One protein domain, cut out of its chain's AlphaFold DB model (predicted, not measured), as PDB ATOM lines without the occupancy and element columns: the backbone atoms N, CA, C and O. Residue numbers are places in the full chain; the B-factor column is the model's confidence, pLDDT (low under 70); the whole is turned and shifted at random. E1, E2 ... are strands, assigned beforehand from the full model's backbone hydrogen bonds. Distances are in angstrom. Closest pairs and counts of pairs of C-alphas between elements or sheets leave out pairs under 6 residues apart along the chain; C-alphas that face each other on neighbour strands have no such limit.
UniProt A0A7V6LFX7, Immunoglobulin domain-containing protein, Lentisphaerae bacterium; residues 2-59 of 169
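Overview. This is residues 2 to 59 of the 169 residues of the protein "Immunoglobulin domain-containing protein" of Lentisphaerae bacterium (UniProt A0A7V6LFX7). With little regular structure, this is a small meander of three strands, E1, E2 and E3, followed by a long unnamed stretch, residues 32 to 59, that first folds back over one face of the sheet at residues 38 to 42 and ends in a tail, residues 52 to 59, at a distance from the opposite face. The printed part has 58 residues, of which 17 are in the three named strands, under half; its class is all strand, with no named helix, and E1, E2 and E3, which follow in this order along the chain, form an antiparallel sheet in the order E1, E2, E3. The whole is compact, with a radius of gyration of the C-alphas of 11.6 A and spans of 33 by 24 by 18 A.

Along the chain. E2, residues 12 to 18, is 16.1 A long. E1, residues 2 to 7, begins at C-alpha 2 (-15.030, -9.007, -0.538). E3, residues 28 to 31, ends at C-alpha 31 (-17.951, -21.974, -4.928).

Arrangement. E2 is the inner strand. It forms an antiparallel hairpin with E1 at 175 degrees, N 5 to O 15 being 2.8 A, within hydrogen-bond range. E2 and E3, also a hairpin, stand antiparallel at 154 degrees, with N 18 to O 28 at 2.8 A.

Size, cuts and confidence. The C-alphas farthest apart, Asp 23 and Val 59, are 35.6 A apart. The printed part has no cut. No link is long. Residues 22 to 25 and 53 have pLDDT under 70.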
ATOM      1  N   SER A   2     -14.506  -7.795   0.092       88.06
ATOM      2  CA  SER A   2     -15.030  -9.007  -0.538       88.06
ATOM      3  C   SER A   2     -15.285  -8.791  -2.030       88.06
ATOM      4  O   SER A   2     -15.559  -7.675  -2.477       88.06
ATOM      5  N   PHE A   3     -15.184  -9.870  -2.800       90.88
ATOM      6  CA  PHE A   3     -15.723  -9.991  -4.148       90.88
ATOM      7  C   PHE A   3     -16.633 -11.211  -4.173       90.88
ATOM      8  O   PHE A   3     -16.190 -12.328  -3.906       90.88
ATOM      9  N   GLN A   4     -17.908 -10.998  -4.477       92.25
ATOM     10  CA  GLN A   4     -18.918 -12.044  -4.424       92.25
ATOM     11  C   GLN A   4     -19.823 -11.950  -5.647       92.25
ATOM     12  O   GLN A   4     -20.176 -10.864  -6.110       92.25
ATOM     13  N   VAL A   5     -20.196 -13.111  -6.174       93.62
ATOM     14  CA  VAL A   5     -21.132 -13.253  -7.285       93.62
ATOM     15  C   VAL A   5     -22.340 -14.017  -6.771       93.62
ATOM     16  O   VAL A   5     -22.215 -15.165  -6.340       93.62
ATOM     17  N   HIS A   6     -23.515 -13.397  -6.852       91.88
ATOM     18  CA  HIS A   6     -24.766 -13.987  -6.393       91.88
ATOM     19  C   HIS A   6     -25.773 -14.143  -7.526       91.88
ATOM     20  O   HIS A   6     -25.949 -13.257  -8.363       91.88
ATOM     21  N   ASN A   7     -26.524 -15.233  -7.474       89.69
ATOM     22  CA  ASN A   7     -27.859 -15.280  -8.030       89.69
ATOM     23  C   ASN A   7     -28.847 -14.810  -6.956       89.69
ATOM     24  O   ASN A   7     -29.337 -15.593  -6.138       89.69
ATOM     25  N   TYR A   8     -29.130 -13.508  -6.970       83.19
ATOM     26  CA  TYR A   8     -29.975 -12.849  -5.975       83.19
ATOM     27  C   TYR A   8     -31.376 -13.471  -5.868       83.19
ATOM     28  O   TYR A   8     -31.867 -13.698  -4.767       83.19
ATOM     29  N   ARG A   9     -32.002 -13.822  -7.002       80.25
ATOM     30  CA  ARG A   9     -33.367 -14.380  -7.025       80.25
ATOM     31  C   ARG A   9     -33.465 -15.763  -6.386       80.25
ATOM     32  O   ARG A   9     -34.532 -16.120  -5.901       80.25
ATOM     33  N   LEU A  10     -32.378 -16.532  -6.413       89.50
ATOM     34  CA  LEU A  10     -32.320 -17.870  -5.823       89.50
ATOM     35  C   LEU A  10     -31.644 -17.888  -4.447       89.50
ATOM     36  O   LEU A  10     -31.475 -18.964  -3.883       89.50
ATOM     37  N   GLY A  11     -31.222 -16.733  -3.915       87.00
ATOM     38  CA  GLY A  11     -30.472 -16.675  -2.657       87.00
ATOM     39  C   GLY A  11     -29.183 -17.504  -2.699       87.00
ATOM     40  O   GLY A  11     -28.820 -18.149  -1.716       87.00
ATOM     41  N   GLN A  12     -28.523 -17.547  -3.860       93.44
ATOM     42  CA  GLN A  12     -27.367 -18.404  -4.096       93.44
ATOM     43  C   GLN A  12     -26.105 -17.572  -4.320       93.44
ATOM     44  O   GLN A  12     -26.060 -16.716  -5.198       93.44
ATOM     45  N   THR A  13     -25.050 -17.878  -3.583       93.75
ATOM     46  CA  THR A  13     -23.669 -17.528  -3.904       93.75
ATOM     47  C   THR A  13     -23.168 -18.472  -4.984       93.75
ATOM     48  O   THR A  13     -23.244 -19.689  -4.843       93.75
ATOM     49  N   LEU A  14     -22.669 -17.918  -6.083       92.69
ATOM     50  CA  LEU A  14     -22.002 -18.683  -7.136       92.69
ATOM     51  C   LEU A  14     -20.505 -18.782  -6.849       92.69
ATOM     52  O   LEU A  14     -19.915 -19.851  -6.990       92.69
ATOM     53  N   PHE A  15     -19.914 -17.674  -6.412       92.06
ATOM     54  CA  PHE A  15     -18.498 -17.567  -6.095       92.06
ATOM     55  C   PHE A  15     -18.279 -16.458  -5.069       92.06
ATOM     56  O   PHE A  15     -18.920 -15.410  -5.161       92.06
ATOM     57  N   ALA A  16     -17.370 -16.670  -4.123       91.69
ATOM     58  CA  ALA A  16     -17.002 -15.673  -3.128       91.69
ATOM     59  C   ALA A  16     -15.502 -15.711  -2.823       91.69
ATOM     60  O   ALA A  16     -14.917 -16.783  -2.665       91.69
ATOM     61  N   VAL A  17     -14.910 -14.522  -2.706       90.19
ATOM     62  CA  VAL A  17     -13.563 -14.279  -2.186       90.19
ATOM     63  C   VAL A  17     -13.665 -13.173  -1.150       90.19
ATOM     64  O   VAL A  17     -13.940 -12.026  -1.500       90.19
ATOM     65  N   ASN A  18     -13.402 -13.486   0.112       88.94
ATOM     66  CA  ASN A  18     -13.402 -12.496   1.179       88.94
ATOM     67  C   ASN A  18     -12.007 -12.392   1.795       88.94
ATOM     68  O   ASN A  18     -11.385 -13.382   2.175       88.94
ATOM     69  N   SER A  19     -11.500 -11.167   1.888       86.06
ATOM     70  CA  SER A  19     -10.235 -10.865   2.549       86.06
ATOM     71  C   SER A  19     -10.430  -9.620   3.397       86.06
ATOM     72  O   SER A  19     -10.371  -8.493   2.906       86.06
ATOM     73  N   TRP A  20     -10.755  -9.811   4.671       79.06
ATOM     74  CA  TRP A  20     -11.113  -8.711   5.568       79.06
ATOM     75  C   TRP A  20      -9.900  -7.974   6.163       79.06
ATOM     76  O   TRP A  20     -10.062  -6.845   6.613       79.06
ATOM     77  N   GLY A  21      -8.688  -8.518   6.002       70.25
ATOM     78  CA  GLY A  21      -7.417  -7.847   6.304       70.25
ATOM     79  C   GLY A  21      -7.066  -7.761   7.799       70.25
ATOM     80  O   GLY A  21      -7.926  -7.850   8.661       70.25
ATOM     81  N   ASN A  22      -5.771  -7.556   8.085       64.94
ATOM     82  CA  ASN A  22      -5.105  -7.285   9.381       64.94
ATOM     83  C   ASN A  22      -5.339  -8.239  10.570       64.94
ATOM     84  O   ASN A  22      -4.667  -8.109  11.589       64.94
ATOM     85  N   ASP A  23      -6.224  -9.217  10.462       64.31
ATOM     86  CA  ASP A  23      -6.608 -10.147  11.530       64.31
ATOM     87  C   ASP A  23      -5.925 -11.521  11.424       64.31
ATOM     88  O   ASP A  23      -6.324 -12.479  12.084       64.31
ATOM     89  N   ASN A  24      -4.881 -11.624  10.592       65.38
ATOM     90  CA  ASN A  24      -4.175 -12.871  10.284       65.38
ATOM     91  C   ASN A  24      -5.113 -13.980   9.757       65.38
ATOM     92  O   ASN A  24      -4.745 -15.158   9.755       65.38
ATOM     93  N   ARG A  25      -6.330 -13.622   9.313       69.56
ATOM     94  CA  ARG A  25      -7.265 -14.564   8.705       69.56
ATOM     95  C   ARG A  25      -6.842 -14.846   7.276       69.56
ATOM     96  O   ARG A  25      -6.511 -13.949   6.501       69.56
ATOM     97  N   ALA A  26      -6.859 -16.124   6.928       75.62
ATOM     98  CA  ALA A  26      -6.628 -16.550   5.564       75.62
ATOM     99  C   ALA A  26      -7.790 -16.125   4.650       75.62
ATOM    100  O   ALA A  26      -8.913 -15.928   5.112       75.62
ATOM    101  N   ILE A  27      -7.511 -15.994   3.348       82.31
ATOM    102  CA  ILE A  27      -8.511 -15.643   2.326       82.31
ATOM    103  C   ILE A  27      -9.674 -16.631   2.372       82.31
ATOM    104  O   ILE A  27      -9.485 -17.821   2.175       82.31
ATOM    105  N   GLU A  28     -10.893 -16.158   2.551       87.44
ATOM    106  CA  GLU A  28     -12.073 -17.016   2.549       87.44
ATOM    107  C   GLU A  28     -12.527 -17.204   1.096       87.44
ATOM    108  O   GLU A  28     -12.832 -16.226   0.416       87.44
ATOM    109  N   LEU A  29     -12.526 -18.444   0.600       88.94
ATOM    110  CA  LEU A  29     -12.815 -18.781  -0.797       88.94
ATOM    111  C   LEU A  29     -13.904 -19.848  -0.866       88.94
ATOM    112  O   LEU A  29     -13.851 -20.826  -0.123       88.94
ATOM    113  N   GLY A  30     -14.847 -19.694  -1.794       89.75
ATOM    114  CA  GLY A  30     -15.896 -20.684  -1.986       89.75
ATOM    115  C   GLY A  30     -16.591 -20.633  -3.338       89.75
ATOM    116  O   GLY A  30     -16.723 -19.571  -3.951       89.75
ATOM    117  N   ILE A  31     -17.064 -21.799  -3.777       89.62
ATOM    118  CA  ILE A  31     -17.951 -21.974  -4.928       89.62
ATOM    119  C   ILE A  31     -19.290 -22.496  -4.406       89.62
ATOM    120  O   ILE A  31     -19.328 -23.415  -3.588       89.62
ATOM    121  N   GLY A  32     -20.392 -21.930  -4.894       91.00
ATOM    122  CA  GLY A  32     -21.725 -22.289  -4.415       91.00
ATOM    123  C   GLY A  32     -22.030 -21.732  -3.019       91.00
ATOM    124  O   GLY A  32     -21.240 -20.994  -2.429       91.00
ATOM    125  N   ASN A  33     -23.188 -22.104  -2.476       94.12
ATOM    126  CA  ASN A  33     -23.535 -21.778  -1.097       94.12
ATOM    127  C   ASN A  33     -22.690 -22.604  -0.130       94.12
ATOM    128  O   ASN A  33     -22.598 -23.827  -0.269       94.12
ATOM    129  N   ARG A  34     -22.137 -21.944   0.890       91.44
ATOM    130  CA  ARG A  34     -21.505 -22.643   2.010       91.44
ATOM    131  C   ARG A  34     -22.525 -23.589   2.675       91.44
ATOM    132  O   ARG A  34     -23.660 -23.168   2.901       91.44
ATOM    133  N   PRO A  35     -22.143 -24.829   3.041       89.81
ATOM    134  CA  PRO A  35     -23.072 -25.785   3.653       89.81
ATOM    135  C   PRO A  35     -23.620 -25.361   5.024       89.81
ATOM    136  O   PRO A  35     -24.710 -25.772   5.408       89.81
ATOM    137  N   THR A  36     -22.861 -24.565   5.782       89.62
ATOM    138  CA  THR A  36     -23.216 -24.096   7.130       89.62
ATOM    139  C   THR A  36     -22.787 -22.643   7.331       89.62
ATOM    140  O   THR A  36     -21.801 -22.200   6.750       89.62
ATOM    141  N   GLY A  37     -23.490 -21.885   8.174       89.56
ATOM    142  CA  GLY A  37     -23.168 -20.473   8.418       89.56
ATOM    143  C   GLY A  37     -23.551 -19.556   7.250       89.56
ATOM    144  O   GLY A  37     -24.588 -19.753   6.622       89.56
ATOM    145  N   ALA A  38     -22.739 -18.527   6.989       90.44
ATOM    146  CA  ALA A  38     -23.021 -17.535   5.955       90.44
ATOM    147  C   ALA A  38     -22.904 -18.150   4.539       90.44
ATOM    148  O   ALA A  38     -21.838 -18.681   4.207       90.44
ATOM    149  N   PRO A  39     -23.950 -18.074   3.685       91.50
ATOM    150  CA  PRO A  39     -23.943 -18.690   2.352       91.50
ATOM    151  C   PRO A  39     -22.846 -18.172   1.416       91.50
ATOM    152  O   PRO A  39     -22.484 -18.833   0.448       91.50
ATOM    153  N   ASP A  40     -22.325 -16.982   1.686       90.19
ATOM    154  CA  ASP A  40     -21.328 -16.247   0.908       90.19
ATOM    155  C   ASP A  40     -19.880 -16.499   1.369       90.19
ATOM    156  O   ASP A  40     -18.959 -15.746   1.046       90.19
ATOM    157  N   TRP A  41     -19.695 -17.576   2.140       90.94
ATOM    158  CA  TRP A  41     -18.417 -18.041   2.677       90.94
ATOM    159  C   TRP A  41     -17.724 -17.079   3.645       90.94
ATOM    160  O   TRP A  41     -16.575 -17.331   4.022       90.94
ATOM    161  N   THR A  42     -18.424 -16.046   4.123       89.81
ATOM    162  CA  THR A  42     -17.915 -15.157   5.171       89.81
ATOM    163  C   THR A  42     -17.621 -15.945   6.455       89.81
ATOM    164  O   THR A  42     -18.450 -16.728   6.933       89.81
ATOM    165  N   GLY A  43     -16.417 -15.778   7.007       85.88
ATOM    166  CA  GLY A  43     -15.961 -16.456   8.225       85.88
ATOM    167  C   GLY A  43     -15.744 -17.966   8.071       85.88
ATOM    168  O   GLY A  43     -15.903 -18.702   9.044       85.88
ATOM    169  N   SER A  44     -15.487 -18.465   6.857       87.44
ATOM    170  CA  SER A  44     -15.333 -19.909   6.600       87.44
ATOM    171  C   SER A  44     -13.936 -20.456   6.880       87.44
ATOM    172  O   SER A  44     -13.818 -21.574   7.371       87.44
ATOM    173  N   GLY A  45     -12.883 -19.696   6.566       80.69
ATOM    174  CA  GLY A  45     -11.502 -20.180   6.638       80.69
ATOM    175  C   GLY A  45     -11.155 -21.287   5.626       80.69
ATOM    176  O   GLY A  45     -10.128 -21.935   5.789       80.69
ATOM    177  N   ALA A  46     -11.959 -21.490   4.575       77.25
ATOM    178  CA  ALA A  46     -11.865 -22.603   3.612       77.25
ATOM    179  C   ALA A  46     -10.722 -22.505   2.567       77.25
ATOM    180  O   ALA A  46     -10.718 -23.171   1.533       77.25
ATOM    181  N   TYR A  47      -9.727 -21.647   2.795       71.69
ATOM    182  CA  TYR A  47      -8.683 -21.302   1.818       71.69
ATOM    183  C   TYR A  47      -7.795 -22.472   1.371       71.69
ATOM    184  O   TYR A  47      -7.166 -22.417   0.310       71.69
ATOM    185  N   ASN A  48      -7.678 -23.497   2.214       73.12
ATOM    186  CA  ASN A  48      -6.823 -24.662   2.010       73.12
ATOM    187  C   ASN A  48      -7.565 -25.837   1.356       73.12
ATOM    188  O   ASN A  48      -6.931 -26.838   1.035       73.12
ATOM    189  N   GLU A  49      -8.874 -25.713   1.130       80.12
ATOM    190  CA  GLU A  49      -9.694 -26.769   0.527       80.12
ATOM    191  C   GLU A  49      -9.446 -26.901  -0.985       80.12
ATOM    192  O   GLU A  49      -9.640 -27.968  -1.566       80.12
ATOM    193  N   TYR A  50      -8.949 -25.839  -1.627       76.81
ATOM    194  CA  TYR A  50      -8.662 -25.812  -3.060       76.81
ATOM    195  C   TYR A  50      -7.163 -25.978  -3.328       76.81
ATOM    196  O   TYR A  50      -6.360 -25.064  -3.113       76.81
ATOM    197  N   SER A  51      -6.783 -27.146  -3.853       75.12
ATOM    198  CA  SER A  51      -5.405 -27.458  -4.268       75.12
ATOM    199  C   SER A  51      -4.959 -26.682  -5.515       75.12
ATOM    200  O   SER A  51      -3.766 -26.456  -5.708       75.12
ATOM    201  N   SER A  52      -5.914 -26.229  -6.336       72.62
ATOM    202  CA  SER A  52      -5.704 -25.358  -7.494       72.62
ATOM    203  C   SER A  52      -6.446 -24.036  -7.307       72.62
ATOM    204  O   SER A  52      -7.589 -24.019  -6.856       72.62
ATOM    205  N   ARG A  53      -5.798 -22.920  -7.660       68.75
ATOM    206  CA  ARG A  53      -6.297 -21.548  -7.434       68.75
ATOM    207  C   ARG A  53      -6.551 -20.778  -8.733       68.75
ATOM    208  O   ARG A  53      -6.517 -19.551  -8.751       68.75
ATOM    209  N   THR A  54      -6.788 -21.493  -9.830       76.88
ATOM    210  CA  THR A  54      -7.122 -20.899 -11.131       76.88
ATOM    211  C   THR A  54      -8.636 -20.893 -11.333       76.88
ATOM    212  O   THR A  54      -9.264 -21.948 -11.308       76.88
ATOM    213  N   LEU A  55      -9.219 -19.715 -11.577       73.75
ATOM    214  CA  LEU A  55     -10.635 -19.571 -11.917       73.75
ATOM    215  C   LEU A  55     -10.818 -19.545 -13.441       73.75
ATOM    216  O   LEU A  55     -10.369 -18.614 -14.107       73.75
ATOM    217  N   TYR A  56     -11.523 -20.540 -13.977       74.38
ATOM    218  CA  TYR A  56     -11.982 -20.549 -15.366       74.38
ATOM    219  C   TYR A  56     -13.430 -20.060 -15.431       74.38
ATOM    220  O   TYR A  56     -14.315 -20.650 -14.814       74.38
ATOM    221  N   VAL A  57     -13.679 -18.989 -16.187       76.50
ATOM    222  CA  VAL A  57     -15.023 -18.423 -16.374       76.50
ATOM    223  C   VAL A  57     -15.489 -18.699 -17.799       76.50
ATOM    224  O   VAL A  57     -14.921 -18.175 -18.756       76.50
ATOM    225  N   PHE A  58     -16.539 -19.508 -17.938       74.62
ATOM    226  CA  PHE A  58     -17.153 -19.816 -19.227       74.62
ATOM    227  C   PHE A  58     -18.416 -18.978 -19.406       74.62
ATOM    228  O   PHE A  58     -19.365 -19.089 -18.632       74.62
ATOM    229  N   VAL A  59     -18.442 -18.145 -20.444       77.19
ATOM    230  CA  VAL A  59     -19.625 -17.365 -20.815       77.19
ATOM    231  C   VAL A  59     -20.317 -18.089 -21.960       77.19
ATOM    232  O   VAL A  59     -19.699 -18.338 -22.994       77.19
TER     233      VAL A  59